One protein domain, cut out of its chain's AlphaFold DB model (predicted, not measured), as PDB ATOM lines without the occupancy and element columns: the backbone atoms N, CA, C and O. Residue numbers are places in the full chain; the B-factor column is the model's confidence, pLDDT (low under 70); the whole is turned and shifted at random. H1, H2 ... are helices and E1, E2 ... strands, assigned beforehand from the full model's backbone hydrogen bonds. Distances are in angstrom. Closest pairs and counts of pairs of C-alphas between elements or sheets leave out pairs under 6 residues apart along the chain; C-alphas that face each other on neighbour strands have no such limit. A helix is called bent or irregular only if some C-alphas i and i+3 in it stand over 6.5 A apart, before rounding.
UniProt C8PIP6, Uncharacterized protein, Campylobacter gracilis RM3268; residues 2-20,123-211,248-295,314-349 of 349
ATOM      1  N   LEU A   2      52.482 -22.792 -10.466       58.75
ATOM      2  CA  LEU A   2      51.801 -24.075 -10.297       58.75
ATOM      3  C   LEU A   2      50.271 -23.924 -10.194       58.75
ATOM      4  O   LEU A   2      49.578 -24.798 -10.691       58.75
ATOM      5  N   GLY A   3      49.749 -22.839  -9.604       63.94
ATOM      6  CA  GLY A   3      48.304 -22.598  -9.444       63.94
ATOM      7  C   GLY A   3      47.647 -21.830 -10.599       63.94
ATOM      8  O   GLY A   3      48.315 -21.044 -11.273       63.94
ATOM      9  N   ASP A   4      46.346 -22.049 -10.803       79.75
ATOM     10  CA  ASP A   4      45.509 -21.374 -11.802       79.75
ATOM     11  C   ASP A   4      44.764 -20.136 -11.258       79.75
ATOM     12  O   ASP A   4      44.800 -19.818 -10.066       79.75
ATOM     13  N   GLU A   5      44.042 -19.437 -12.139       83.06
ATOM     14  CA  GLU A   5      43.244 -18.254 -11.780       83.06
ATOM     15  C   GLU A   5      42.144 -18.562 -10.751       83.06
ATOM     16  O   GLU A   5      41.774 -17.693  -9.960       83.06
ATOM     17  N   ASN A   6      41.615 -19.792 -10.719       86.25
ATOM     18  CA  ASN A   6      40.589 -20.178  -9.749       86.25
ATOM     19  C   ASN A   6      41.163 -20.289  -8.334       86.25
ATOM     20  O   ASN A   6      40.526 -19.823  -7.385       86.25
ATOM     21  N   LEU A   7      42.367 -20.856  -8.191       87.75
ATOM     22  CA  LEU A   7      43.111 -20.852  -6.931       87.75
ATOM     23  C   LEU A   7      43.369 -19.423  -6.461       87.75
ATOM     24  O   LEU A   7      43.033 -19.086  -5.324       87.75
ATOM     25  N   GLU A   8      43.900 -18.571  -7.337       89.50
ATOM     26  CA  GLU A   8      44.191 -17.176  -7.003       89.50
ATOM     27  C   GLU A   8      42.931 -16.419  -6.579       89.50
ATOM     28  O   GLU A   8      42.899 -15.804  -5.510       89.50
ATOM     29  N   LYS A   9      41.851 -16.526  -7.357       91.19
ATOM     30  CA  LYS A   9      40.568 -15.883  -7.060       91.19
ATOM     31  C   LYS A   9      39.980 -16.358  -5.736       91.19
ATOM     32  O   LYS A   9      39.448 -15.547  -4.976       91.19
ATOM     33  N   PHE A  10      40.042 -17.659  -5.451       92.81
ATOM     34  CA  PHE A  10      39.501 -18.201  -4.211       92.81
ATOM     35  C   PHE A  10      40.320 -17.742  -3.003       92.81
ATOM     36  O   PHE A  10      39.752 -17.196  -2.058       92.81
ATOM     37  N   PHE A  11      41.642 -17.907  -3.042       92.00
ATOM     38  CA  PHE A  11      42.523 -17.582  -1.920       92.00
ATOM     39  C   PHE A  11      42.687 -16.074  -1.697       92.00
ATOM     40  O   PHE A  11      42.982 -15.666  -0.579       92.00
ATOM     41  N   SER A  12      42.394 -15.236  -2.698       88.75
ATOM     42  CA  SER A  12      42.353 -13.772  -2.548       88.75
ATOM     43  C   SER A  12      41.186 -13.270  -1.689       88.75
ATOM     44  O   SER A  12      41.162 -12.101  -1.313       88.75
ATOM     45  N   LYS A  13      40.213 -14.129  -1.339       88.81
ATOM     46  CA  LYS A  13      39.140 -13.787  -0.382       88.81
ATOM     47  C   LYS A  13      39.671 -13.516   1.034       88.81
ATOM     48  O   LYS A  13      38.950 -12.947   1.860       88.81
ATOM     49  N   ILE A  14      40.892 -13.969   1.317       82.94
ATOM     50  CA  ILE A  14      41.593 -13.823   2.586       82.94
ATOM     51  C   ILE A  14      42.849 -12.997   2.330       82.94
ATOM     52  O   ILE A  14      43.720 -13.402   1.561       82.94
ATOM     53  N   ASP A  15      42.953 -11.853   2.998       71.69
ATOM     54  CA  ASP A  15      44.198 -11.098   3.067       71.69
ATOM     55  C   ASP A  15      44.862 -11.399   4.411       71.69
ATOM     56  O   ASP A  15      44.276 -11.149   5.461       71.69
ATOM     57  N   ALA A  16      46.082 -11.940   4.393       66.44
ATOM     58  CA  ALA A  16      46.818 -12.261   5.614       66.44
ATOM     59  C   ALA A  16      47.026 -11.030   6.523       66.44
ATOM     60  O   ALA A  16      47.137 -11.186   7.740       66.44
ATOM     61  N   ALA A  17      47.041  -9.815   5.960       64.62
ATOM     62  CA  ALA A  17      47.138  -8.572   6.721       64.62
ATOM     63  C   ALA A  17      45.863  -8.258   7.529       64.62
ATOM     64  O   ALA A  17      45.961  -7.682   8.611       64.62
ATOM     65  N   GLU A  18      44.678  -8.685   7.072       65.19
ATOM     66  CA  GLU A  18      43.415  -8.481   7.805       65.19
ATOM     67  C   GLU A  18      43.375  -9.244   9.130       65.19
ATOM     68  O   GLU A  18      42.654  -8.847  10.038       65.19
ATOM     69  N   PHE A  19      44.155 -10.318   9.254       62.69
ATOM     70  CA  PHE A  19      44.279 -11.138  10.464       62.69
ATOM     71  C   PHE A  19      45.414 -10.645  11.376       62.69
ATOM     72  O   PHE A  19      45.795 -11.320  12.332       62.69
ATOM     73  N   GLY A  20      45.986  -9.480  11.059       52.94
ATOM     74  CA  GLY A  20      47.225  -8.976  11.624       52.94
ATOM     75  C   GLY A  20      47.153  -7.560  12.161       52.94
ATOM     76  O   GLY A  20      47.918  -6.724  11.700       52.94
ATOM     77  N   ALA A 123      38.433  -9.410  16.040       66.56
ATOM     78  CA  ALA A 123      38.944 -10.775  16.091       66.56
ATOM     79  C   ALA A 123      37.847 -11.826  15.840       66.56
ATOM     80  O   ALA A 123      38.110 -12.853  15.216       66.56
ATOM     81  N   GLU A 124      36.609 -11.575  16.279       69.25
ATOM     82  CA  GLU A 124      35.492 -12.509  16.101       69.25
ATOM     83  C   GLU A 124      35.029 -12.549  14.644       69.25
ATOM     84  O   GLU A 124      34.792 -13.627  14.083       69.25
ATOM     85  N   ARG A 125      34.971 -11.385  13.993       74.75
ATOM     86  CA  ARG A 125      34.679 -11.287  12.562       74.75
ATOM     87  C   ARG A 125      35.781 -11.906  11.713       74.75
ATOM     88  O   ARG A 125      35.461 -12.634  10.771       74.75
ATOM     89  N   ALA A 126      37.050 -11.663  12.040       75.56
ATOM     90  CA  ALA A 126      38.181 -12.297  11.367       75.56
ATOM     91  C   ALA A 126      38.097 -13.826  11.511       75.56
ATOM     92  O   ALA A 126      38.082 -14.547  10.511       75.56
ATOM     93  N   GLN A 127      37.899 -14.326  12.734       77.06
ATOM     94  CA  GLN A 127      37.771 -15.757  13.003       77.06
ATOM     95  C   GLN A 127      36.589 -16.392  12.253       77.06
ATOM     96  O   GLN A 127      36.717 -17.457  11.646       77.06
ATOM     97  N   THR A 128      35.439 -15.721  12.220       83.25
ATOM     98  CA  THR A 128      34.270 -16.181  11.455       83.25
ATOM     99  C   THR A 128      34.566 -16.217   9.953       83.25
ATOM    100  O   THR A 128      34.198 -17.176   9.269       83.25
ATOM    101  N   LYS A 129      35.275 -15.206   9.432       87.00
ATOM    102  CA  LYS A 129      35.672 -15.128   8.020       87.00
ATOM    103  C   LYS A 129      36.556 -16.311   7.625       87.00
ATOM    104  O   LYS A 129      36.247 -16.974   6.634       87.00
ATOM    105  N   ILE A 130      37.594 -16.631   8.406       86.25
ATOM    106  CA  ILE A 130      38.468 -17.770   8.088       86.25
ATOM    107  C   ILE A 130      37.751 -19.113   8.242       86.25
ATOM    108  O   ILE A 130      37.911 -19.995   7.398       86.25
ATOM    109  N   GLN A 131      36.892 -19.272   9.250       88.94
ATOM    110  CA  GLN A 131      36.126 -20.507   9.403       88.94
ATOM    111  C   GLN A 131      35.183 -20.749   8.223       88.94
ATOM    112  O   GLN A 131      35.078 -21.876   7.737       88.94
ATOM    113  N   ASN A 132      34.506 -19.704   7.746       92.50
ATOM    114  CA  ASN A 132      33.636 -19.797   6.577       92.50
ATOM    115  C   ASN A 132      34.435 -20.097   5.308       92.50
ATOM    116  O   ASN A 132      34.027 -20.952   4.528       92.50
ATOM    117  N   PHE A 133      35.599 -19.465   5.140       93.69
ATOM    118  CA  PHE A 133      36.515 -19.757   4.040       93.69
ATOM    119  C   PHE A 133      36.953 -21.228   4.029       93.69
ATOM    120  O   PHE A 133      36.840 -21.900   3.006       93.69
ATOM    121  N   MET A 134      37.407 -21.753   5.170       94.69
ATOM    122  CA  MET A 134      37.850 -23.144   5.286       94.69
ATOM    123  C   MET A 134      36.705 -24.134   5.059       94.69
ATOM    124  O   MET A 134      36.908 -25.160   4.412       94.69
ATOM    125  N   ARG A 135      35.497 -23.834   5.563       95.38
ATOM    126  CA  ARG A 135      34.300 -24.641   5.283       95.38
ATOM    127  C   ARG A 135      33.991 -24.666   3.793       95.38
ATOM    128  O   ARG A 135      33.805 -25.750   3.253       95.38
ATOM    129  N   ASP A 136      33.983 -23.508   3.138       95.81
ATOM    130  CA  ASP A 136      33.718 -23.417   1.702       95.81
ATOM    131  C   ASP A 136      34.755 -24.223   0.907       95.81
ATOM    132  O   ASP A 136      34.375 -25.081   0.111       95.81
ATOM    133  N   LEU A 137      36.049 -24.048   1.210       96.31
ATOM    134  CA  LEU A 137      37.149 -24.791   0.583       96.31
ATOM    135  C   LEU A 137      36.972 -26.307   0.719       96.31
ATOM    136  O   LEU A 137      37.063 -27.030  -0.268       96.31
ATOM    137  N   LEU A 138      36.708 -26.791   1.935       96.19
ATOM    138  CA  LEU A 138      36.597 -28.224   2.199       96.19
ATOM    139  C   LEU A 138      35.324 -28.836   1.601       96.19
ATOM    140  O   LEU A 138      35.352 -29.969   1.131       96.19
ATOM    141  N   GLN A 139      34.198 -28.122   1.643       94.69
ATOM    142  CA  GLN A 139      32.893 -28.681   1.279       94.69
ATOM    143  C   GLN A 139      32.567 -28.547  -0.206       94.69
ATOM    144  O   GLN A 139      31.842 -29.390  -0.739       94.69
ATOM    145  N   ASN A 140      33.055 -27.490  -0.857       95.56
ATOM    146  CA  ASN A 140      32.571 -27.081  -2.175       95.56
ATOM    147  C   ASN A 140      33.655 -27.021  -3.249       95.56
ATOM    148  O   ASN A 140      33.358 -26.601  -4.369       95.56
ATOM    149  N   TYR A 141      34.888 -27.424  -2.942       95.62
ATOM    150  CA  TYR A 141      35.967 -27.424  -3.918       95.62
ATOM    151  C   TYR A 141      36.755 -28.726  -3.926       95.62
ATOM    152  O   TYR A 141      36.908 -29.421  -2.922       95.62
ATOM    153  N   VAL A 142      37.277 -29.014  -5.112       94.44
ATOM    154  CA  VAL A 142      38.172 -30.122  -5.413       94.44
ATOM    155  C   VAL A 142      39.502 -29.539  -5.858       94.44
ATOM    156  O   VAL A 142      39.546 -28.625  -6.685       94.44
ATOM    157  N   LEU A 143      40.583 -30.071  -5.299       95.50
ATOM    158  CA  LEU A 143      41.933 -29.794  -5.758       95.50
ATOM    159  C   LEU A 143      42.217 -30.676  -6.971       95.50
ATOM    160  O   LEU A 143      42.235 -31.903  -6.862       95.50
ATOM    161  N   CYS A 144      42.451 -30.053  -8.116       93.25
ATOM    162  CA  CYS A 144      42.875 -30.735  -9.325       93.25
ATOM    163  C   CYS A 144      44.393 -30.606  -9.446       93.25
ATOM    164  O   CYS A 144      44.917 -29.494  -9.408       93.25
ATOM    165  N   VAL A 145      45.094 -31.731  -9.588       91.75
ATOM    166  CA  VAL A 145      46.546 -31.762  -9.790       91.75
ATOM    167  C   VAL A 145      46.866 -32.585 -11.025       91.75
ATOM    168  O   VAL A 145      46.678 -33.798 -11.024       91.75
ATOM    169  N   SER A 146      47.307 -31.925 -12.092       88.25
ATOM    170  CA  SER A 146      47.633 -32.551 -13.380       88.25
ATOM    171  C   SER A 146      46.563 -33.532 -13.887       88.25
ATOM    172  O   SER A 146      46.877 -34.600 -14.407       88.25
ATOM    173  N   GLY A 147      45.284 -33.191 -13.702       85.25
ATOM    174  CA  GLY A 147      44.142 -34.019 -14.107       85.25
ATOM    175  C   GLY A 147      43.657 -35.038 -13.067       85.25
ATOM    176  O   GLY A 147      42.557 -35.558 -13.225       85.25
ATOM    177  N   ALA A 148      44.405 -35.294 -11.989       89.44
ATOM    178  CA  ALA A 148      43.900 -36.041 -10.838       89.44
ATOM    179  C   ALA A 148      43.053 -35.131  -9.933       89.44
ATOM    180  O   ALA A 148      43.395 -33.967  -9.722       89.44
ATOM    181  N   GLU A 149      41.962 -35.653  -9.378       92.25
ATOM    182  CA  GLU A 149      41.031 -34.899  -8.538       92.25
ATOM    183  C   GLU A 149      41.053 -35.397  -7.093       92.25
ATOM    184  O   GLU A 149      40.910 -36.593  -6.812       92.25
ATOM    185  N   PHE A 150      41.169 -34.453  -6.160       94.00
ATOM    186  CA  PHE A 150      41.212 -34.721  -4.732       94.00
ATOM    187  C   PHE A 150      40.217 -33.846  -3.969       94.00
ATOM    188  O   PHE A 150      40.207 -32.624  -4.113       94.00
ATOM    189  N   ALA A 151      39.426 -34.452  -3.085       94.94
ATOM    190  CA  ALA A 151      38.695 -33.694  -2.077       94.94
ATOM    191  C   ALA A 151      39.598 -33.406  -0.876       94.94
ATOM    192  O   ALA A 151      40.399 -34.250  -0.464       94.94
ATOM    193  N   PHE A 152      39.413 -32.248  -0.250       96.38
ATOM    194  CA  PHE A 152      40.036 -31.966   1.038       96.38
ATOM    195  C   PHE A 152      39.390 -32.818   2.136       96.38
ATOM    196  O   PHE A 152      38.169 -32.841   2.294       96.38
ATOM    197  N   ALA A 153      40.214 -33.523   2.910       95.00
ATOM    198  CA  ALA A 153      39.765 -34.362   4.021       95.00
ATOM    199  C   ALA A 153      40.134 -33.756   5.384       95.00
ATOM    200  O   ALA A 153      39.370 -33.846   6.344       95.00
ATOM    201  N   GLU A 154      41.291 -33.101   5.464       95.50
ATOM    202  CA  GLU A 154      41.717 -32.332   6.631       95.50
ATOM    203  C   GLU A 154      42.606 -31.173   6.163       95.50
ATOM    204  O   GLU A 154      43.536 -31.380   5.377       95.50
ATOM    205  N   ILE A 155      42.329 -29.963   6.644       95.00
ATOM    206  CA  ILE A 155      43.084 -28.743   6.326       95.00
ATOM    207  C   ILE A 155      43.365 -27.937   7.593       95.00
ATOM    208  O   ILE A 155      42.613 -28.013   8.567       95.00
ATOM    209  N   GLU A 156      44.444 -27.162   7.585       91.56
ATOM    210  CA  GLU A 156      44.854 -26.345   8.729       91.56
ATOM    211  C   GLU A 156      45.353 -24.974   8.276       91.56
ATOM    212  O   GLU A 156      46.148 -24.885   7.345       91.56
ATOM    213  N   ALA A 157      44.873 -23.908   8.914       88.44
ATOM    214  CA  ALA A 157      45.223 -22.539   8.555       88.44
ATOM    215  C   ALA A 157      46.394 -21.992   9.389       88.44
ATOM    216  O   ALA A 157      46.432 -22.169  10.609       88.44
ATOM    217  N   TYR A 158      47.308 -21.283   8.719       78.94
ATOM    218  CA  TYR A 158      48.502 -20.652   9.291       78.94
ATOM    219  C   TYR A 158      48.538 -19.161   8.941       78.94
ATOM    220  O   TYR A 158      48.278 -18.797   7.793       78.94
ATOM    221  N   PHE A 159      48.901 -18.312   9.910       72.69
ATOM    222  CA  PHE A 159      49.009 -16.855   9.746       72.69
ATOM    223  C   PHE A 159      50.167 -16.291  10.583       72.69
ATOM    224  O   PHE A 159      50.248 -16.531  11.789       72.69
ATOM    225  N   THR A 160      51.054 -15.497   9.980       59.78
ATOM    226  CA  THR A 160      52.302 -15.026  10.622       59.78
ATOM    227  C   THR A 160      52.118 -14.089  11.803       59.78
ATOM    228  O   THR A 160      53.061 -13.920  12.571       59.78
ATOM    229  N   CYS A 161      50.972 -13.425  11.945       53.69
ATOM    230  CA  CYS A 161      50.850 -12.333  12.914       53.69
ATOM    231  C   CYS A 161      50.933 -12.817  14.371       53.69
ATOM    232  O   CYS A 161      51.287 -12.038  15.251       53.69
ATOM    233  N   ALA A 162      50.702 -14.112  14.609       51.62
ATOM    234  CA  ALA A 162      50.909 -14.756  15.906       51.62
ATOM    235  C   ALA A 162      51.542 -16.156  15.820       51.62
ATOM    236  O   ALA A 162      52.024 -16.668  16.829       51.62
ATOM    237  N   ASP A 163      51.564 -16.795  14.644       58.66
ATOM    238  CA  ASP A 163      52.079 -18.158  14.514       58.66
ATOM    239  C   ASP A 163      53.557 -18.176  14.109       58.66
ATOM    240  O   ASP A 163      53.922 -17.911  12.957       58.66
ATOM    241  N   ARG A 164      54.405 -18.572  15.065       59.38
ATOM    242  CA  ARG A 164      55.858 -18.749  14.899       59.38
ATOM    243  C   ARG A 164      56.234 -19.805  13.856       59.38
ATOM    244  O   ARG A 164      57.385 -19.856  13.439       59.38
ATOM    245  N   ASN A 165      55.289 -20.649  13.450       62.66
ATOM    246  CA  ASN A 165      55.504 -21.741  12.502       62.66
ATOM    247  C   ASN A 165      55.087 -21.376  11.078       62.66
ATOM    248  O   ASN A 165      55.198 -22.210  10.182       62.66
ATOM    249  N   THR A 166      54.619 -20.147  10.858       65.81
ATOM    250  CA  THR A 166      54.321 -19.682   9.508       65.81
ATOM    251  C   THR A 166      55.615 -19.298   8.803       65.81
ATOM    252  O   THR A 166      56.355 -18.423   9.259       65.81
ATOM    253  N   TYR A 167      55.879 -19.929   7.661       66.88
ATOM    254  CA  TYR A 167      56.997 -19.559   6.801       66.88
ATOM    255  C   TYR A 167      56.788 -18.141   6.257       66.88
ATOM    256  O   TYR A 167      55.848 -17.887   5.503       66.88
ATOM    257  N   LYS A 168      57.672 -17.212   6.633       71.50
ATOM    258  CA  LYS A 168      57.662 -15.840   6.111       71.50
ATOM    259  C   LYS A 168      58.137 -15.848   4.662       71.50
ATOM    260  O   LYS A 168      59.266 -16.246   4.387       71.50
ATOM    261  N   ARG A 169      57.270 -15.414   3.750       72.69
ATOM    262  CA  ARG A 169      57.542 -15.340   2.312       72.69
ATOM    263  C   ARG A 169      56.632 -14.309   1.657       72.69
ATOM    264  O   ARG A 169      55.500 -14.123   2.105       72.69
ATOM    265  N   THR A 170      57.099 -13.693   0.580       78.81
ATOM    266  CA  THR A 170      56.214 -13.025  -0.381       78.81
ATOM    267  C   THR A 170      55.616 -14.107  -1.269       78.81
ATOM    268  O   THR A 170      56.367 -14.902  -1.827       78.81
ATOM    269  N   SER A 171      54.293 -14.177  -1.360       80.94
ATOM    270  CA  SER A 171      53.603 -15.170  -2.186       80.94
ATOM    271  C   SER A 171      52.293 -14.621  -2.724       80.94
ATOM    272  O   SER A 171      51.663 -13.737  -2.127       80.94
ATOM    273  N   ARG A 172      51.895 -15.131  -3.888       86.00
ATOM    274  CA  ARG A 172      50.586 -14.827  -4.471       86.00
ATOM    275  C   ARG A 172      49.515 -15.681  -3.800       86.00
ATOM    276  O   ARG A 172      49.776 -16.788  -3.330       86.00
ATOM    277  N   ALA A 173      48.283 -15.179  -3.787       89.19
ATOM    278  CA  ALA A 173      47.153 -15.996  -3.371       89.19
ATOM    279  C   ALA A 173      47.048 -17.239  -4.269       89.19
ATOM    280  O   ALA A 173      47.174 -17.141  -5.486       89.19
ATOM    281  N   GLY A 174      46.820 -18.404  -3.667       89.75
ATOM    282  CA  GLY A 174      46.682 -19.668  -4.388       89.75
ATOM    283  C   GLY A 174      48.009 -20.320  -4.787       89.75
ATOM    284  O   GLY A 174      48.001 -21.402  -5.369       89.75
ATOM    285  N   GLU A 175      49.151 -19.702  -4.472       90.00
ATOM    286  CA  GLU A 175      50.462 -20.259  -4.791       90.00
ATOM    287  C   GLU A 175      50.756 -21.514  -3.959       90.00
ATOM    288  O   GLU A 175      50.636 -21.503  -2.730       90.00
ATOM    289  N   ILE A 176      51.164 -22.591  -4.635       91.31
ATOM    290  CA  ILE A 176      51.535 -23.859  -4.002       91.31
ATOM    291  C   ILE A 176      52.958 -23.760  -3.466       91.31
ATOM    292  O   ILE A 176      53.889 -23.503  -4.226       91.31
ATOM    293  N   PHE A 177      53.124 -24.011  -2.171       87.62
ATOM    294  CA  PHE A 177      54.417 -23.960  -1.502       87.62
ATOM    295  C   PHE A 177      54.745 -25.306  -0.857       87.62
ATOM    296  O   PHE A 177      54.081 -25.722   0.090       87.62
ATOM    297  N   PHE A 178      55.787 -25.978  -1.346       88.88
ATOM    298  CA  PHE A 178      56.270 -27.241  -0.789       88.88
ATOM    299  C   PHE A 178      57.324 -27.012   0.294       88.88
ATOM    300  O   PHE A 178      58.263 -26.234   0.111       88.88
ATOM    301  N   HIS A 179      57.209 -27.742   1.401       85.25
ATOM    302  CA  HIS A 179      58.147 -27.694   2.518       85.25
ATOM    303  C   HIS A 179      58.263 -29.061   3.210       85.25
ATOM    304  O   HIS A 179      57.506 -29.996   2.962       85.25
ATOM    305  N   ASN A 180      59.201 -29.190   4.148       82.38
ATOM    306  CA  ASN A 180      59.520 -30.480   4.777       82.38
ATOM    307  C   ASN A 180      58.346 -31.145   5.517       82.38
ATOM    308  O   ASN A 180      58.381 -32.348   5.787       82.38
ATOM    309  N   PHE A 181      57.308 -30.378   5.855       83.19
ATOM    310  CA  PHE A 181      56.139 -30.885   6.563       83.19
ATOM    311  C   PHE A 181      54.951 -31.170   5.650       83.19
ATOM    312  O   PHE A 181      54.001 -31.752   6.147       83.19
ATOM    313  N   GLY A 182      54.989 -30.843   4.359       90.38
ATOM    314  CA  GLY A 182      53.848 -30.977   3.456       90.38
ATOM    315  C   GLY A 182      53.835 -29.860   2.420       90.38
ATOM    316  O   GLY A 182      54.887 -29.393   1.992       90.38
ATOM    317  N   PHE A 183      52.642 -29.441   2.016       91.50
ATOM    318  CA  PHE A 183      52.497 -28.290   1.140       91.50
ATOM    319  C   PHE A 183      51.348 -27.396   1.584       91.50
ATOM    320  O   PHE A 183      50.302 -27.874   2.041       91.50
ATOM    321  N   ASP A 184      51.556 -26.102   1.389       91.56
ATOM    322  CA  ASP A 184      50.578 -25.064   1.648       91.56
ATOM    323  C   ASP A 184      49.986 -24.561   0.332       91.56
ATOM    324  O   ASP A 184      50.672 -24.487  -0.690       91.56
ATOM    325  N   ILE A 185      48.732 -24.121   0.390       93.25
ATOM    326  CA  ILE A 185      48.168 -23.190  -0.585       93.25
ATOM    327  C   ILE A 185      48.180 -21.805   0.059       93.25
ATOM    328  O   ILE A 185      47.564 -21.587   1.105       93.25
ATOM    329  N   SER A 186      48.938 -20.889  -0.531       89.62
ATOM    330  CA  SER A 186      49.288 -19.618   0.100       89.62
ATOM    331  C   SER A 186      48.131 -18.622   0.070       89.62
ATOM    332  O   SER A 186      47.395 -18.524  -0.915       89.62
ATOM    333  N   PHE A 187      47.992 -17.836   1.136       87.94
ATOM    334  CA  PHE A 187      47.305 -16.549   1.030       87.94
ATOM    335  C   PHE A 187      48.228 -15.543   0.355       87.94
ATOM    336  O   PHE A 187      49.441 -15.745   0.297       87.94
ATOM    337  N   ARG A 188      47.668 -14.432  -0.128       83.88
ATOM    338  CA  ARG A 188      48.511 -13.319  -0.558       83.88
ATOM    339  C   ARG A 188      49.321 -12.833   0.641       83.88
ATOM    340  O   ARG A 188      48.751 -12.557   1.696       83.88
ATOM    341  N   SER A 189      50.632 -12.729   0.463       74.69
ATOM    342  CA  SER A 189      51.543 -12.361   1.538       74.69
ATOM    343  C   SER A 189      52.609 -11.367   1.108       74.69
ATOM    344  O   SER A 189      53.101 -11.393  -0.021       74.69
ATOM    345  N   VAL A 190      53.009 -10.524   2.058       68.44
ATOM    346  CA  VAL A 190      54.223  -9.696   1.995       68.44
ATOM    347  C   VAL A 190      55.207 -10.179   3.074       68.44
ATOM    348  O   VAL A 190      54.808 -10.956   3.943       68.44
ATOM    349  N   PRO A 191      56.490  -9.763   3.079       64.75
ATOM    350  CA  PRO A 191      57.499 -10.307   4.001       64.75
ATOM    351  C   PRO A 191      57.126 -10.262   5.495       64.75
ATOM    352  O   PRO A 191      57.644 -11.048   6.292       64.75
ATOM    353  N   GLN A 192      56.228  -9.354   5.884       59.06
ATOM    354  CA  GLN A 192      55.737  -9.177   7.250       59.06
ATOM    355  C   GLN A 192      54.423  -9.924   7.551       59.06
ATOM    356  O   GLN A 192      54.105 -10.109   8.727       59.06
ATOM    357  N   SER A 193      53.680 -10.379   6.535       62.84
ATOM    358  CA  SER A 193      52.394 -11.074   6.676       62.84
ATOM    359  C   SER A 193      52.321 -12.289   5.748       62.84
ATOM    360  O   SER A 193      51.974 -12.164   4.586       62.84
ATOM    361  N   GLY A 194      52.672 -13.472   6.247       69.56
ATOM    362  CA  GLY A 194      52.586 -14.759   5.555       69.56
ATOM    363  C   GLY A 194      51.430 -15.619   6.057       69.56
ATOM    364  O   GLY A 194      50.865 -15.380   7.126       69.56
ATOM    365  N   GLY A 195      51.095 -16.660   5.306       80.94
ATOM    366  CA  GLY A 195      50.074 -17.610   5.718       80.94
ATOM    367  C   GLY A 195      49.558 -18.458   4.575       80.94
ATOM    368  O   GLY A 195      49.915 -18.270   3.411       80.94
ATOM    369  N   GLY A 196      48.695 -19.398   4.919       89.00
ATOM    370  CA  GLY A 196      48.056 -20.263   3.948       89.00
ATOM    371  C   GLY A 196      47.249 -21.363   4.605       89.00
ATOM    372  O   GLY A 196      47.020 -21.374   5.817       89.00
ATOM    373  N   ILE A 197      46.839 -22.306   3.770       92.38
ATOM    374  CA  ILE A 197      46.201 -23.546   4.182       92.38
ATOM    375  C   ILE A 197      47.173 -24.696   3.943       92.38
ATOM    376  O   ILE A 197      47.457 -25.033   2.795       92.38
ATOM    377  N   LEU A 198      47.624 -25.335   5.020       92.69
ATOM    378  CA  LEU A 198      48.305 -26.620   4.955       92.69
ATOM    379  C   LEU A 198      47.290 -27.696   4.588       92.69
ATOM    380  O   LEU A 198      46.292 -27.909   5.291       92.69
ATOM    381  N   VAL A 199      47.583 -28.436   3.525       95.25
ATOM    382  CA  VAL A 199      46.792 -29.605   3.151       95.25
ATOM    383  C   VAL A 199      47.266 -30.796   3.972       95.25
ATOM    384  O   VAL A 199      48.364 -31.319   3.773       95.25
ATOM    385  N   ARG A 200      46.436 -31.229   4.928       94.12
ATOM    386  CA  ARG A 200      46.809 -32.302   5.854       94.12
ATOM    387  C   ARG A 200      46.393 -33.675   5.382       94.12
ATOM    388  O   ARG A 200      47.147 -34.621   5.574       94.12
ATOM    389  N   SER A 201      45.200 -33.801   4.826       94.56
ATOM    390  CA  SER A 201      44.708 -35.067   4.294       94.56
ATOM    391  C   SER A 201      43.841 -34.819   3.069       94.56
ATOM    392  O   SER A 201      43.097 -33.837   3.012       94.56
ATOM    393  N   LEU A 202      43.915 -35.737   2.111       95.12
ATOM    394  CA  LEU A 202      43.149 -35.700   0.867       95.12
ATOM    395  C   LEU A 202      42.354 -36.990   0.700       95.12
ATOM    396  O   LEU A 202      42.800 -38.050   1.137       95.12
ATOM    397  N   ARG A 203      41.205 -36.907   0.033       93.31
ATOM    398  CA  ARG A 203      40.487 -38.060  -0.511       93.31
ATOM    399  C   ARG A 203      40.698 -38.102  -2.017       93.31
ATOM    400  O   ARG A 203      40.490 -37.086  -2.673       93.31
ATOM    401  N   VAL A 204      41.085 -39.247  -2.561       91.12
ATOM    402  CA  VAL A 204      41.195 -39.436  -4.013       91.12
ATOM    403  C   VAL A 204      39.782 -39.558  -4.591       91.12
ATOM    404  O   VAL A 204      39.001 -40.379  -4.113       91.12
ATOM    405  N   LEU A 205      39.436 -38.722  -5.572       87.25
ATOM    406  CA  LEU A 205      38.147 -38.782  -6.277       87.25
ATOM    407  C   LEU A 205      38.295 -39.421  -7.654       87.25
ATOM    408  O   LEU A 205      37.490 -40.263  -8.041       87.25
ATOM    409  N   SER A 206      39.340 -39.034  -8.381       82.62
ATOM    410  CA  SER A 206      39.716 -39.630  -9.657       82.62
ATOM    411  C   SER A 206      41.221 -39.471  -9.870       82.62
ATOM    412  O   SER A 206      41.836 -38.516  -9.391       82.62
ATOM    413  N   GLY A 207      41.843 -40.438 -10.539       67.19
ATOM    414  CA  GLY A 207      43.269 -40.414 -10.839       67.19
ATOM    415  C   GLY A 207      43.500 -40.559 -12.330       67.19
ATOM    416  O   GLY A 207      43.078 -41.559 -12.905       67.19
ATOM    417  N   ALA A 208      44.204 -39.604 -12.935       50.47
ATOM    418  CA  ALA A 208      44.929 -39.867 -14.168       50.47
ATOM    419  C   ALA A 208      46.019 -40.903 -13.831       50.47
ATOM    420  O   ALA A 208      47.000 -40.577 -13.172       50.47
ATOM    421  N   GLU A 209      45.738 -42.169 -14.143       50.12
ATOM    422  CA  GLU A 209      46.627 -43.341 -14.122       50.12
ATOM    423  C   GLU A 209      47.757 -43.319 -13.069       50.12
ATOM    424  O   GLU A 209      48.920 -43.029 -13.343       50.12
ATOM    425  N   PHE A 210      47.431 -43.702 -11.831       51.50
ATOM    426  CA  PHE A 210      48.432 -44.026 -10.812       51.50
ATOM    427  C   PHE A 210      49.093 -45.382 -11.129       51.50
ATOM    428  O   PHE A 210      48.656 -46.405 -10.607       51.50
ATOM    429  N   LEU A 211      50.150 -45.437 -11.948       41.78
ATOM    430  CA  LEU A 211      50.877 -46.693 -12.195       41.78
ATOM    431  C   LEU A 211      52.341 -46.642 -11.753       41.78
ATOM    432  O   LEU A 211      53.214 -46.278 -12.526       41.78
ATOM    433  N   GLY A 248      42.258 -47.031   0.985       60.31
ATOM    434  CA  GLY A 248      42.930 -46.368  -0.142       60.31
ATOM    435  C   GLY A 248      42.268 -45.063  -0.584       60.31
ATOM    436  O   GLY A 248      42.929 -44.248  -1.221       60.31
ATOM    437  N   ASP A 249      41.033 -44.803  -0.147       78.56
ATOM    438  CA  ASP A 249      40.306 -43.573  -0.487       78.56
ATOM    439  C   ASP A 249      40.990 -42.313   0.048       78.56
ATOM    440  O   ASP A 249      40.861 -41.240  -0.535       78.56
ATOM    441  N   PHE A 250      41.713 -42.431   1.166       89.88
ATOM    442  CA  PHE A 250      42.318 -41.304   1.864       89.88
ATOM    443  C   PHE A 250      43.842 -41.371   1.906       89.88
ATOM    444  O   PHE A 250      44.450 -42.356   2.332       89.88
ATOM    445  N   ILE A 251      44.461 -40.239   1.583       91.69
ATOM    446  CA  ILE A 251      45.868 -39.951   1.818       91.69
ATOM    447  C   ILE A 251      45.953 -39.192   3.145       91.69
ATOM    448  O   ILE A 251      45.734 -37.984   3.200       91.69
ATOM    449  N   ALA A 252      46.228 -39.923   4.228       91.44
ATOM    450  CA  ALA A 252      46.259 -39.376   5.584       91.44
ATOM    451  C   ALA A 252      47.653 -38.844   5.962       91.44
ATOM    452  O   ALA A 252      48.580 -39.623   6.224       91.44
ATOM    453  N   GLY A 253      47.780 -37.522   6.039       90.50
ATOM    454  CA  GLY A 253      48.939 -36.831   6.593       90.50
ATOM    455  C   GLY A 253      49.669 -35.921   5.592       90.50
ATOM    456  O   GLY A 253      49.944 -36.355   4.470       90.50
ATOM    457  N   PRO A 254      50.092 -34.710   6.021       91.00
ATOM    458  CA  PRO A 254      50.630 -33.674   5.134       91.00
ATOM    459  C   PRO A 254      51.751 -34.146   4.190       91.00
ATOM    460  O   PRO A 254      51.697 -33.960   2.975       91.00
ATOM    461  N   ARG A 255      52.754 -34.849   4.737       88.56
ATOM    462  CA  ARG A 255      53.880 -35.388   3.955       88.56
ATOM    463  C   ARG A 255      53.459 -36.481   2.975       88.56
ATOM    464  O   ARG A 255      54.066 -36.605   1.917       88.56
ATOM    465  N   LYS A 256      52.434 -37.275   3.307       91.25
ATOM    466  CA  LYS A 256      51.909 -38.294   2.390       91.25
ATOM    467  C   LYS A 256      51.141 -37.650   1.241       91.25
ATOM    468  O   LYS A 256      51.299 -38.104   0.115       91.25
ATOM    469  N   CYS A 257      50.371 -36.593   1.511       92.62
ATOM    470  CA  CYS A 257      49.707 -35.801   0.472       92.62
ATOM    471  C   CYS A 257      50.730 -35.207  -0.495       92.62
ATOM    472  O   CYS A 257      50.645 -35.465  -1.691       92.62
ATOM    473  N   MET A 258      51.744 -34.510   0.031       92.19
ATOM    474  CA  MET A 258      52.844 -33.980  -0.778       92.19
ATOM    475  C   MET A 258      53.530 -35.081  -1.592       92.19
ATOM    476  O   MET A 258      53.648 -34.961  -2.804       92.19
ATOM    477  N   GLY A 259      53.930 -36.181  -0.947       88.81
ATOM    478  CA  GLY A 259      54.585 -37.294  -1.631       88.81
ATOM    479  C   GLY A 259      53.723 -37.891  -2.743       88.81
ATOM    480  O   GLY A 259      54.250 -38.231  -3.794       88.81
ATOM    481  N   LYS A 260      52.402 -38.004  -2.562       89.00
ATOM    482  CA  LYS A 260      51.515 -38.489  -3.630       89.00
ATOM    483  C   LYS A 260      51.357 -37.509  -4.782       89.00
ATOM    484  O   LYS A 260      51.323 -37.965  -5.915       89.00
ATOM    485  N   ILE A 261      51.320 -36.212  -4.505       89.62
ATOM    486  CA  ILE A 261      51.273 -35.169  -5.534       89.62
ATOM    487  C   ILE A 261      52.565 -35.134  -6.353       89.62
ATOM    488  O   ILE A 261      52.506 -35.129  -7.576       89.62
ATOM    489  N   LEU A 262      53.725 -35.162  -5.691       86.81
ATOM    490  CA  LEU A 262      55.026 -35.110  -6.367       86.81
ATOM    491  C   LEU A 262      55.294 -36.353  -7.230       86.81
ATOM    492  O   LEU A 262      55.978 -36.258  -8.236       86.81
ATOM    493  N   ASN A 263      54.715 -37.504  -6.874       84.88
ATOM    494  CA  ASN A 263      54.857 -38.749  -7.636       84.88
ATOM    495  C   ASN A 263      53.819 -38.920  -8.764       84.88
ATOM    496  O   ASN A 263      53.727 -40.008  -9.335       84.88
ATOM    497  N   LEU A 264      53.002 -37.908  -9.075       81.94
ATOM    498  CA  LEU A 264      52.163 -37.965 -10.274       81.94
ATOM    499  C   LEU A 264      53.078 -38.025 -11.506       81.94
ATOM    500  O   LEU A 264      54.034 -37.260 -11.600       81.94
ATOM    501  N   GLN A 265      52.804 -38.937 -12.447       66.19
ATOM    502  CA  GLN A 265      53.636 -39.189 -13.638       66.19
ATOM    503  C   GLN A 265      53.515 -38.081 -14.695       66.19
ATOM    504  O   GLN A 265      53.251 -38.326 -15.869       66.19
ATOM    505  N   THR A 266      53.684 -36.832 -14.285       64.62
ATOM    506  CA  THR A 266      53.527 -35.669 -15.149       64.62
ATOM    507  C   THR A 266      54.767 -34.806 -15.052       64.62
ATOM    508  O   THR A 266      55.160 -34.406 -13.962       64.62
ATOM    509  N   GLN A 267      55.374 -34.496 -16.202       60.50
ATOM    510  CA  GLN A 267      56.606 -33.700 -16.274       60.50
ATOM    511  C   GLN A 267      56.433 -32.275 -15.725       60.50
ATOM    512  O   GLN A 267      57.414 -31.648 -15.340       60.50
ATOM    513  N   ASN A 268      55.195 -31.773 -15.681       76.44
ATOM    514  CA  ASN A 268      54.840 -30.488 -15.099       76.44
ATOM    515  C   ASN A 268      53.591 -30.665 -14.239       76.44
ATOM    516  O   ASN A 268      52.522 -30.980 -14.765       76.44
ATOM    517  N   LEU A 269      53.725 -30.450 -12.931       84.81
ATOM    518  CA  LEU A 269      52.566 -30.367 -12.056       84.81
ATOM    519  C   LEU A 269      51.764 -29.107 -12.396       84.81
ATOM    520  O   LEU A 269      52.334 -28.023 -12.517       84.81
ATOM    521  N   SER A 270      50.450 -29.236 -12.541       88.81
ATOM    522  CA  SER A 270      49.533 -28.097 -12.635       88.81
ATOM    523  C   SER A 270      48.468 -28.220 -11.563       88.81
ATOM    524  O   SER A 270      47.985 -29.313 -11.295       88.81
ATOM    525  N   PHE A 271      48.119 -27.112 -10.928       92.56
ATOM    526  CA  PHE A 271      47.166 -27.072  -9.833       92.56
ATOM    527  C   PHE A 271      46.020 -26.157 -10.210       92.56
ATOM    528  O   PHE A 271      46.228 -25.028 -10.651       92.56
ATOM    529  N   SER A 272      44.806 -26.632  -9.987       92.69
ATOM    530  CA  SER A 272      43.615 -25.809 -10.090       92.69
ATOM    531  C   SER A 272      42.613 -26.144  -9.005       92.69
ATOM    532  O   SER A 272      42.671 -27.196  -8.360       92.69
ATOM    533  N   LEU A 273      41.691 -25.213  -8.788       94.00
ATOM    534  CA  LEU A 273      40.581 -25.401  -7.872       94.00
ATOM    535  C   LEU A 273      39.276 -25.468  -8.663       94.00
ATOM    536  O   LEU A 273      38.871 -24.501  -9.303       94.00
ATOM    537  N   LYS A 274      38.598 -26.612  -8.596       93.69
ATOM    538  CA  LYS A 274      37.321 -26.838  -9.273       93.69
ATOM    539  C   LYS A 274      36.179 -26.713  -8.276       93.69
ATOM    540  O   LYS A 274      36.183 -27.378  -7.242       93.69
ATOM    541  N   TYR A 275      35.188 -25.880  -8.593       93.44
ATOM    542  CA  TYR A 275      33.961 -25.804  -7.804       93.44
ATOM    543  C   TYR A 275      33.147 -27.091  -7.984       93.44
ATOM    544  O   TYR A 275      32.748 -27.442  -9.094       93.44
ATOM    545  N   ALA A 276      32.920 -27.791  -6.880       90.69
ATOM    546  CA  ALA A 276      32.192 -29.047  -6.803       90.69
ATOM    547  C   ALA A 276      31.397 -29.050  -5.483       90.69
ATOM    548  O   ALA A 276      31.936 -29.399  -4.426       90.69
ATOM    549  N   PRO A 277      30.133 -28.595  -5.492       86.44
ATOM    550  CA  PRO A 277      29.364 -28.419  -4.266       86.44
ATOM    551  C   PRO A 277      29.090 -29.760  -3.577       86.44
ATOM    552  O   PRO A 277      28.816 -30.760  -4.238       86.44
ATOM    553  N   LYS A 278      29.082 -29.755  -2.237       85.19
ATOM    554  CA  LYS A 278      28.784 -30.935  -1.395       85.19
ATOM    555  C   LYS A 278      29.758 -32.110  -1.592       85.19
ATOM    556  O   LYS A 278      29.378 -33.259  -1.374       85.19
ATOM    557  N   THR A 279      31.009 -31.825  -1.950       82.50
ATOM    558  CA  THR A 279      32.073 -32.830  -2.121       82.50
ATOM    559  C   THR A 279      32.440 -33.514  -0.800       82.50
ATOM    560  O   THR A 279      32.714 -34.714  -0.774       82.50
ATOM    561  N   ALA A 280      32.420 -32.772   0.309       85.56
ATOM    562  CA  ALA A 280      32.653 -33.310   1.647       85.56
ATOM    563  C   ALA A 280      31.755 -32.627   2.681       85.56
ATOM    564  O   ALA A 280      31.239 -31.523   2.467       85.56
ATOM    565  N   ARG A 281      31.572 -33.266   3.839       89.31
ATOM    566  CA  ARG A 281      30.844 -32.672   4.965       89.31
ATOM    567  C   ARG A 281      31.836 -32.286   6.048       89.31
ATOM    568  O   ARG A 281      32.512 -33.150   6.581       89.31
ATOM    569  N   ALA A 282      31.899 -31.012   6.427       89.31
ATOM    570  CA  ALA A 282      32.690 -30.600   7.582       89.31
ATOM    571  C   ALA A 282      32.141 -31.258   8.862       89.31
ATOM    572  O   ALA A 282      30.934 -31.206   9.118       89.31
ATOM    573  N   ALA A 283      33.011 -31.891   9.647       84.62
ATOM    574  CA  ALA A 283      32.654 -32.472  10.936       84.62
ATOM    575  C   ALA A 283      32.651 -31.415  12.040       84.62
ATOM    576  O   ALA A 283      31.643 -31.213  12.712       84.62
ATOM    577  N   GLY A 284      33.757 -30.687  12.150       82.94
ATOM    578  CA  GLY A 284      33.950 -29.635  13.131       82.94
ATOM    579  C   GLY A 284      35.356 -29.062  13.049       82.94
ATOM    580  O   GLY A 284      36.245 -29.631  12.409       82.94
ATOM    581  N   PHE A 285      35.543 -27.912  13.688       85.25
ATOM    582  CA  PHE A 285      36.880 -27.386  13.898       85.25
ATOM    583  C   PHE A 285      37.485 -27.987  15.161       85.25
ATOM    584  O   PHE A 285      36.795 -28.191  16.157       85.25
ATOM    585  N   SER A 286      38.790 -28.213  15.125       80.00
ATOM    586  CA  SER A 286      39.575 -28.608  16.285       80.00
ATOM    587  C   SER A 286      40.751 -27.662  16.474       80.00
ATOM    588  O   SER A 286      41.208 -26.995  15.537       80.00
ATOM    589  N   ASN A 287      41.243 -27.618  17.708       73.06
ATOM    590  CA  ASN A 287      42.462 -26.894  18.023       73.06
ATOM    591  C   ASN A 287      43.664 -27.565  17.353       73.06
ATOM    592  O   ASN A 287      43.645 -28.743  16.964       73.06
ATOM    593  N   ARG A 288      44.725 -26.777  17.238       67.19
ATOM    594  CA  ARG A 288      46.024 -27.224  16.763       67.19
ATOM    595  C   ARG A 288      46.594 -28.317  17.671       67.19
ATOM    596  O   ARG A 288      46.496 -28.249  18.892       67.19
ATOM    597  N   ILE A 289      47.264 -29.297  17.072       57.19
ATOM    598  CA  ILE A 289      47.895 -30.423  17.779       57.19
ATOM    599  C   ILE A 289      49.300 -30.039  18.272       57.19
ATOM    600  O   ILE A 289      50.258 -30.749  18.014       57.19
ATOM    601  N   ARG A 290      49.489 -28.881  18.908       57.47
ATOM    602  CA  ARG A 290      50.777 -28.546  19.542       57.47
ATOM    603  C   ARG A 290      50.522 -27.852  20.867       57.47
ATOM    604  O   ARG A 290      50.277 -26.655  20.915       57.47
ATOM    605  N   ARG A 291      50.569 -28.639  21.944       44.25
ATOM    606  CA  ARG A 291      50.350 -28.187  23.328       44.25
ATOM    607  C   ARG A 291      51.566 -27.473  23.933       44.25
ATOM    608  O   ARG A 291      51.444 -26.829  24.971       44.25
ATOM    609  N   SER A 292      52.731 -27.559  23.287       45.88
ATOM    610  CA  SER A 292      54.009 -27.062  23.812       45.88
ATOM    611  C   SER A 292      54.114 -25.534  23.922       45.88
ATOM    612  O   SER A 292      55.043 -25.042  24.554       45.88
ATOM    613  N   GLU A 293      53.184 -24.772  23.339       47.81
ATOM    614  CA  GLU A 293      53.122 -23.311  23.520       47.81
ATOM    615  C   GLU A 293      52.423 -22.903  24.831       47.81
ATOM    616  O   GLU A 293      52.648 -21.798  25.304       47.81
ATOM    617  N   ILE A 294      51.675 -23.800  25.493       44.84
ATOM    618  CA  ILE A 294      50.997 -23.486  26.767       44.84
ATOM    619  C   ILE A 294      51.963 -23.587  27.963       44.84
ATOM    620  O   ILE A 294      51.805 -22.881  28.955       44.84
ATOM    621  N   VAL A 295      52.984 -24.447  27.890       37.62
ATOM    622  CA  VAL A 295      53.835 -24.757  29.058       37.62
ATOM    623  C   VAL A 295      54.949 -23.722  29.271       37.62
ATOM    624  O   VAL A 295      55.355 -23.487  30.405       37.62
ATOM    625  N   LEU A 314      45.083 -16.590  21.014       47.56
ATOM    626  CA  LEU A 314      45.475 -16.890  19.627       47.56
ATOM    627  C   LEU A 314      46.058 -18.309  19.467       47.56
ATOM    628  O   LEU A 314      45.840 -18.954  18.443       47.56
ATOM    629  N   ALA A 315      46.761 -18.833  20.478       43.50
ATOM    630  CA  ALA A 315      47.318 -20.193  20.462       43.50
ATOM    631  C   ALA A 315      46.247 -21.309  20.530       43.50
ATOM    632  O   ALA A 315      46.484 -22.427  20.071       43.50
ATOM    633  N   ASN A 316      45.058 -21.005  21.064       47.62
ATOM    634  CA  ASN A 316      43.942 -21.945  21.239       47.62
ATOM    635  C   ASN A 316      42.838 -21.805  20.179       47.62
ATOM    636  O   ASN A 316      41.738 -22.330  20.361       47.62
ATOM    637  N   GLU A 317      43.096 -21.101  19.076       61.00
ATOM    638  CA  GLU A 317      42.083 -20.922  18.041       61.00
ATOM    639  C   GLU A 317      41.817 -22.223  17.261       61.00
ATOM    640  O   GLU A 317      42.754 -22.936  16.876       61.00
ATOM    641  N   PRO A 318      40.540 -22.531  16.964       62.25
ATOM    642  CA  PRO A 318      40.182 -23.623  16.073       62.25
ATOM    643  C   PRO A 318      40.697 -23.333  14.657       62.25
ATOM    644  O   PRO A 318      40.070 -22.596  13.896       62.25
ATOM    645  N   ARG A 319      41.854 -23.907  14.314       80.06
ATOM    646  CA  ARG A 319      42.563 -23.687  13.038       80.06
ATOM    647  C   ARG A 319      42.582 -24.901  12.127       80.06
ATOM    648  O   ARG A 319      43.064 -24.806  11.004       80.06
ATOM    649  N   ARG A 320      42.058 -26.037  12.587       88.69
ATOM    650  CA  ARG A 320      42.030 -27.286  11.831       88.69
ATOM    651  C   ARG A 320      40.598 -27.713  11.569       88.69
ATOM    652  O   ARG A 320      39.805 -27.793  12.503       88.69
ATOM    653  N   LEU A 321      40.290 -28.013  10.314       93.12
ATOM    654  CA  LEU A 321      38.978 -28.479   9.885       93.12
ATOM    655  C   LEU A 321      39.098 -29.872   9.276       93.12
ATOM    656  O   LEU A 321      39.915 -30.094   8.381       93.12
ATOM    657  N   THR A 322      38.243 -30.778   9.742       93.38
ATOM    658  CA  THR A 322      38.210 -32.179   9.315       93.38
ATOM    659  C   THR A 322      36.859 -32.514   8.687       93.38
ATOM    660  O   THR A 322      35.823 -31.997   9.119       93.38
ATOM    661  N   SER A 323      36.844 -33.374   7.666       93.19
ATOM    662  CA  SER A 323      35.602 -33.895   7.092       93.19
ATOM    663  C   SER A 323      35.032 -35.067   7.905       93.19
ATOM    664  O   SER A 323      35.770 -35.845   8.510       93.19
ATOM    665  N   LYS A 324      33.704 -35.229   7.899       91.69
ATOM    666  CA  LYS A 324      32.987 -36.330   8.569       91.69
ATOM    667  C   LYS A 324      33.402 -37.678   8.005       91.69
ATOM    668  O   LYS A 324      33.538 -38.648   8.742       91.69
ATOM    669  N   GLU A 325      33.620 -37.729   6.697       90.31
ATOM    670  CA  GLU A 325      34.078 -38.925   6.006       90.31
ATOM    671  C   GLU A 325      35.481 -39.320   6.491       90.31
ATOM    672  O   GLU A 325      35.738 -40.493   6.756       90.31
ATOM    673  N   PHE A 326      36.373 -38.345   6.694       91.19
ATOM    674  CA  PHE A 326      37.698 -38.626   7.235       91.19
ATOM    675  C   PHE A 326      37.657 -39.008   8.718       91.19
ATOM    676  O   PHE A 326      38.367 -39.920   9.125       91.19
ATOM    677  N   GLU A 327      36.799 -38.398   9.537       89.69
ATOM    678  CA  GLU A 327      36.602 -38.832  10.929       89.69
ATOM    679  C   GLU A 327      36.083 -40.270  11.032       89.69
ATOM    680  O   GLU A 327      36.558 -41.046  11.869       89.69
ATOM    681  N   ALA A 328      35.151 -40.655  10.156       88.56
ATOM    682  CA  ALA A 328      34.666 -42.026  10.060       88.56
ATOM    683  C   ALA A 328      35.796 -42.982   9.649       88.56
ATOM    684  O   ALA A 328      36.007 -43.997  10.313       88.56
ATOM    685  N   TYR A 329      36.591 -42.618   8.635       87.44
ATOM    686  CA  TYR A 329      37.792 -43.359   8.229       87.44
ATOM    687  C   TYR A 329      38.781 -43.540   9.390       87.44
ATOM    688  O   TYR A 329      39.276 -44.638   9.655       87.44
ATOM    689  N   LEU A 330      39.040 -42.465  10.134       86.25
ATOM    690  CA  LEU A 330      39.903 -42.488  11.305       86.25
ATOM    691  C   LEU A 330      39.347 -43.426  12.386       86.25
ATOM    692  O   LEU A 330      40.112 -44.148  13.035       86.25
ATOM    693  N   SER A 331      38.033 -43.433  12.587       85.56
ATOM    694  CA  SER A 331      37.336 -44.255  13.584       85.56
ATOM    695  C   SER A 331      37.263 -45.734  13.207       85.56
ATOM    696  O   SER A 331      37.412 -46.573  14.091       85.56
ATOM    697  N   ALA A 332      37.165 -46.056  11.914       82.69
ATOM    698  CA  ALA A 332      37.213 -47.428  11.405       82.69
ATOM    699  C   ALA A 332      38.527 -48.151  11.760       82.69
ATOM    700  O   ALA A 332      38.582 -49.377  11.810       82.69
ATOM    701  N   GLY A 333      39.598 -47.402  12.052       75.12
ATOM    702  CA  GLY A 333      40.792 -47.961  12.680       75.12
ATOM    703  C   GLY A 333      41.591 -48.903  11.778       75.12
ATOM    704  O   GLY A 333      42.262 -49.811  12.282       75.12
ATOM    705  N   CYS A 334      41.565 -48.684  10.461       78.69
ATOM    706  CA  CYS A 334      42.470 -49.363   9.536       78.69
ATOM    707  C   CYS A 334      43.945 -49.026   9.858       78.69
ATOM    708  O   CYS A 334      44.248 -48.061  10.569       78.69
ATOM    709  N   ALA A 335      44.894 -49.824   9.360       78.38
ATOM    710  CA  ALA A 335      46.314 -49.690   9.715       78.38
ATOM    711  C   ALA A 335      46.889 -48.287   9.411       78.38
ATOM    712  O   ALA A 335      47.612 -47.705  10.230       78.38
ATOM    713  N   ALA A 336      46.513 -47.710   8.265       76.69
ATOM    714  CA  ALA A 336      46.923 -46.368   7.857       76.69
ATOM    715  C   ALA A 336      46.320 -45.274   8.758       76.69
ATOM    716  O   ALA A 336      47.060 -44.405   9.229       76.69
ATOM    717  N   ALA A 337      45.024 -45.363   9.082       81.56
ATOM    718  CA  ALA A 337      44.352 -44.470  10.027       81.56
ATOM    719  C   ALA A 337      44.973 -44.536  11.430       81.56
ATOM    720  O   ALA A 337      45.255 -43.502  12.035       81.56
ATOM    721  N   LYS A 338      45.255 -45.744  11.938       83.12
ATOM    722  CA  LYS A 338      45.926 -45.956  13.234       83.12
ATOM    723  C   LYS A 338      47.308 -45.314  13.263       83.12
ATOM    724  O   LYS A 338      47.658 -44.648  14.235       83.12
ATOM    725  N   THR A 339      48.084 -45.491  12.197       84.81
ATOM    726  CA  THR A 339      49.409 -44.872  12.067       84.81
ATOM    727  C   THR A 339      49.312 -43.350  12.078       84.81
ATOM    728  O   THR A 339      50.080 -42.692  12.780       84.81
ATOM    729  N   TYR A 340      48.340 -42.786  11.354       84.69
ATOM    730  CA  TYR A 340      48.122 -41.346  11.353       84.69
ATOM    731  C   TYR A 340      47.698 -40.830  12.733       84.69
ATOM    732  O   TYR A 340      48.345 -39.922  13.250       84.69
ATOM    733  N   LYS A 341      46.721 -41.466  13.395       82.69
ATOM    734  CA  LYS A 341      46.310 -41.123  14.771       82.69
ATOM    735  C   LYS A 341      47.485 -41.123  15.749       82.69
ATOM    736  O   LYS A 341      47.667 -40.153  16.476       82.69
ATOM    737  N   LYS A 342      48.333 -42.158  15.715       82.56
ATOM    738  CA  LYS A 342      49.557 -42.217  16.535       82.56
ATOM    739  C   LYS A 342      50.503 -41.055  16.239       82.56
ATOM    740  O   LYS A 342      51.151 -40.553  17.146       82.56
ATOM    741  N   SER A 343      50.607 -40.637  14.976       76.94
ATOM    742  CA  SER A 343      51.438 -39.488  14.612       76.94
ATOM    743  C   SER A 343      50.893 -38.176  15.172       76.94
ATOM    744  O   SER A 343      51.699 -37.349  15.566       76.94
ATOM    745  N   LEU A 344      49.567 -38.013  15.271       74.50
ATOM    746  CA  LEU A 344      48.951 -36.838  15.895       74.50
ATOM    747  C   LEU A 344      49.262 -36.796  17.393       74.50
ATOM    748  O   LEU A 344      49.768 -35.789  17.868       74.50
ATOM    749  N   GLN A 345      49.102 -37.921  18.096       68.69
ATOM    750  CA  GLN A 345      49.392 -38.025  19.534       68.69
ATOM    751  C   GLN A 345      50.836 -37.645  19.900       68.69
ATOM    752  O   GLN A 345      51.075 -37.096  20.968       68.69
ATOM    753  N   ARG A 346      51.809 -37.878  19.007       62.19
ATOM    754  CA  ARG A 346      53.211 -37.471  19.234       62.19
ATOM    755  C   ARG A 346      53.413 -35.959  19.312       62.19
ATOM    756  O   ARG A 346      54.435 -35.536  19.830       62.19
ATOM    757  N   TYR A 347      52.494 -35.169  18.765       55.44
ATOM    758  CA  TYR A 347      52.541 -33.710  18.849       55.44
ATOM    759  C   TYR A 347      51.630 -33.155  19.963       55.44
ATOM    760  O   TYR A 347      51.696 -31.966  20.273       55.44
ATOM    761  N   GLU A 348      50.785 -34.002  20.566       49.00
ATOM    762  CA  GLU A 348      49.938 -33.644  21.717       49.00
ATOM    763  C   GLU A 348      50.687 -33.721  23.057       49.00
ATOM    764  O   GLU A 348      50.244 -33.083  24.018       49.00
ATOM    765  N   GLY A 349      51.767 -34.512  23.111       34.59
ATOM    766  CA  GLY A 349      52.559 -34.820  24.308       34.59
ATOM    767  C   GLY A 349      53.657 -33.830  24.656       34.59
ATOM    768  O   GLY A 349      54.076 -33.049  23.770       34.59
TER     769      GLY A 349
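This is residues 2 to 20, 123 to 211, 248 to 295 and 314 to 349 of the 349 residues of an uncharacterized protein of Campylobacter gracilis RM3268 (UniProt C8PIP6). Two long, bent strands, E2 and E5, run antiparallel through the middle of a strongly twisted sheet, and smaller strands branch off from them. The sheet curls round the longest helix, H3, on one face and round H4 on the opposite face; H1 packs on E7 on the same face as H3, and H6 packs on E2 and E8 with H7 about perpendicular to it. The printed part has 192 residues with seven named helices and nine named strands, in the order H1 H2 H3 E1 E2 E3 E4 E5 E6 H4 E7 E8 H5 E9 H6 H7; the class is mixed, helices and strands. The nine strands form one branched sheet whose neighbour pairs are antiparallel. The whole is compact and rounded, with a radius of gyration of the C-alphas of 15.9 A and spans of 44 by 38 by 30 A.

In the branched sheet, E2, residues 148 to 159, and E5, residues 195 to 206, are antiparallel neighbours; N 198 and O 156, 2.8 A apart, are within hydrogen-bond range. E2 bends by 74 degrees at residue 153, and E5 by 68 degrees at residue 203. On one side of E2 lie E1, residues 141 to 145, with N 143 and O 150 at 2.8 A, and E9, residues 318 to 323, with N 155 and O 321 at 3.0 A; E5 lies on the other side. E1 and E2 form a hairpin. On the other side of E5 from E2 lie E4, residues 182 to 186, with N 185 and O 197 at 2.9 A, and E6, residues 250 to 252, with N 251 and O 202 at 2.8 A. E3, residues 176 to 179, has N 177 at 2.9 A from O 184; E3, E4 and E5 are a meander, each strand the antiparallel neighbour of the one before, and E2 E3 E4 E5 are a Greek key, that meander with E2 the antiparallel neighbour of E5. The edge strands are E3, E6, E7, residues 271 to 275, with N 272 and O 144 at 2.9 A, and E8, residues 282 to 287, with N 286 and O 320 at 2.8 A. The sheet curls round H3, residues 123 to 140, whose closest C-alphas to E2 are those of Leu 138 and Phe 152, 5.2 A apart. It curls also round H4, residues 254 to 262, on the opposite face; the closest C-alphas of H4 and E5 are those of Pro 254 and Arg 200, 4.1 A. H1, residues 5 to 11, is on the same face as H3 at a height over the sheet of 7.3 A, and its closest C-alphas to E7 are those of Leu 7 and Leu 273, 5.3 A. H2, residues 16 to 19, only grazes the sheet and only just touches H3, with 3 pairs of C-alphas within 8 A, the closest Phe 19 and Ala 126 at 6.3 A. H6, residues 324 to 332, is on the sheet, with the C-alphas of Phe 326 and Ala 153 5.7 A apart, the closest of H6 and E2. H7, residues 335 to 348, only grazes the sheet and touches H6 with its residues 337 to 341 alone, at 78 degrees, about perpendicular; the closest C-alphas are those of Leu 330 and Ala 337, 5.0 A. H5, residues 292 to 295, is not on the sheet and is only just apart from H7, at 8.0 A. In H1, H3, H4 and H6 every O i to N i+4 pair is within hydrogen-bond range, in H7 9 of 10, and H2 and H5 are too short for such a pair.

E2 measures 28.6 A from first to last C-alpha, from C-alpha 148 at (43.900, -36.041, -10.838), and E5 measures 28.8 A. H3 measures 25.3 A and H7 20.4 A. H1 begins at C-alpha 5, (43.244, -18.254, -11.780), and H7 ends at C-alpha 348, (49.938, -33.644, 21.717).

The C-alphas of Glu 209 and Val 295, 47.6 A apart, are the two farthest apart. Residues 21 to 122, 212 to 247 and 296 to 313 are not printed, with gaps of 9.6 A, 14.4 A and 14.9 A between the C-alphas across the cuts. Of the links that are printed whole, E2 to E3 is long, with 16 residues. The mean pLDDT of the printed part is 79.8; 49 residues are under 70, among them residues 160 to 167 and 288 to 295.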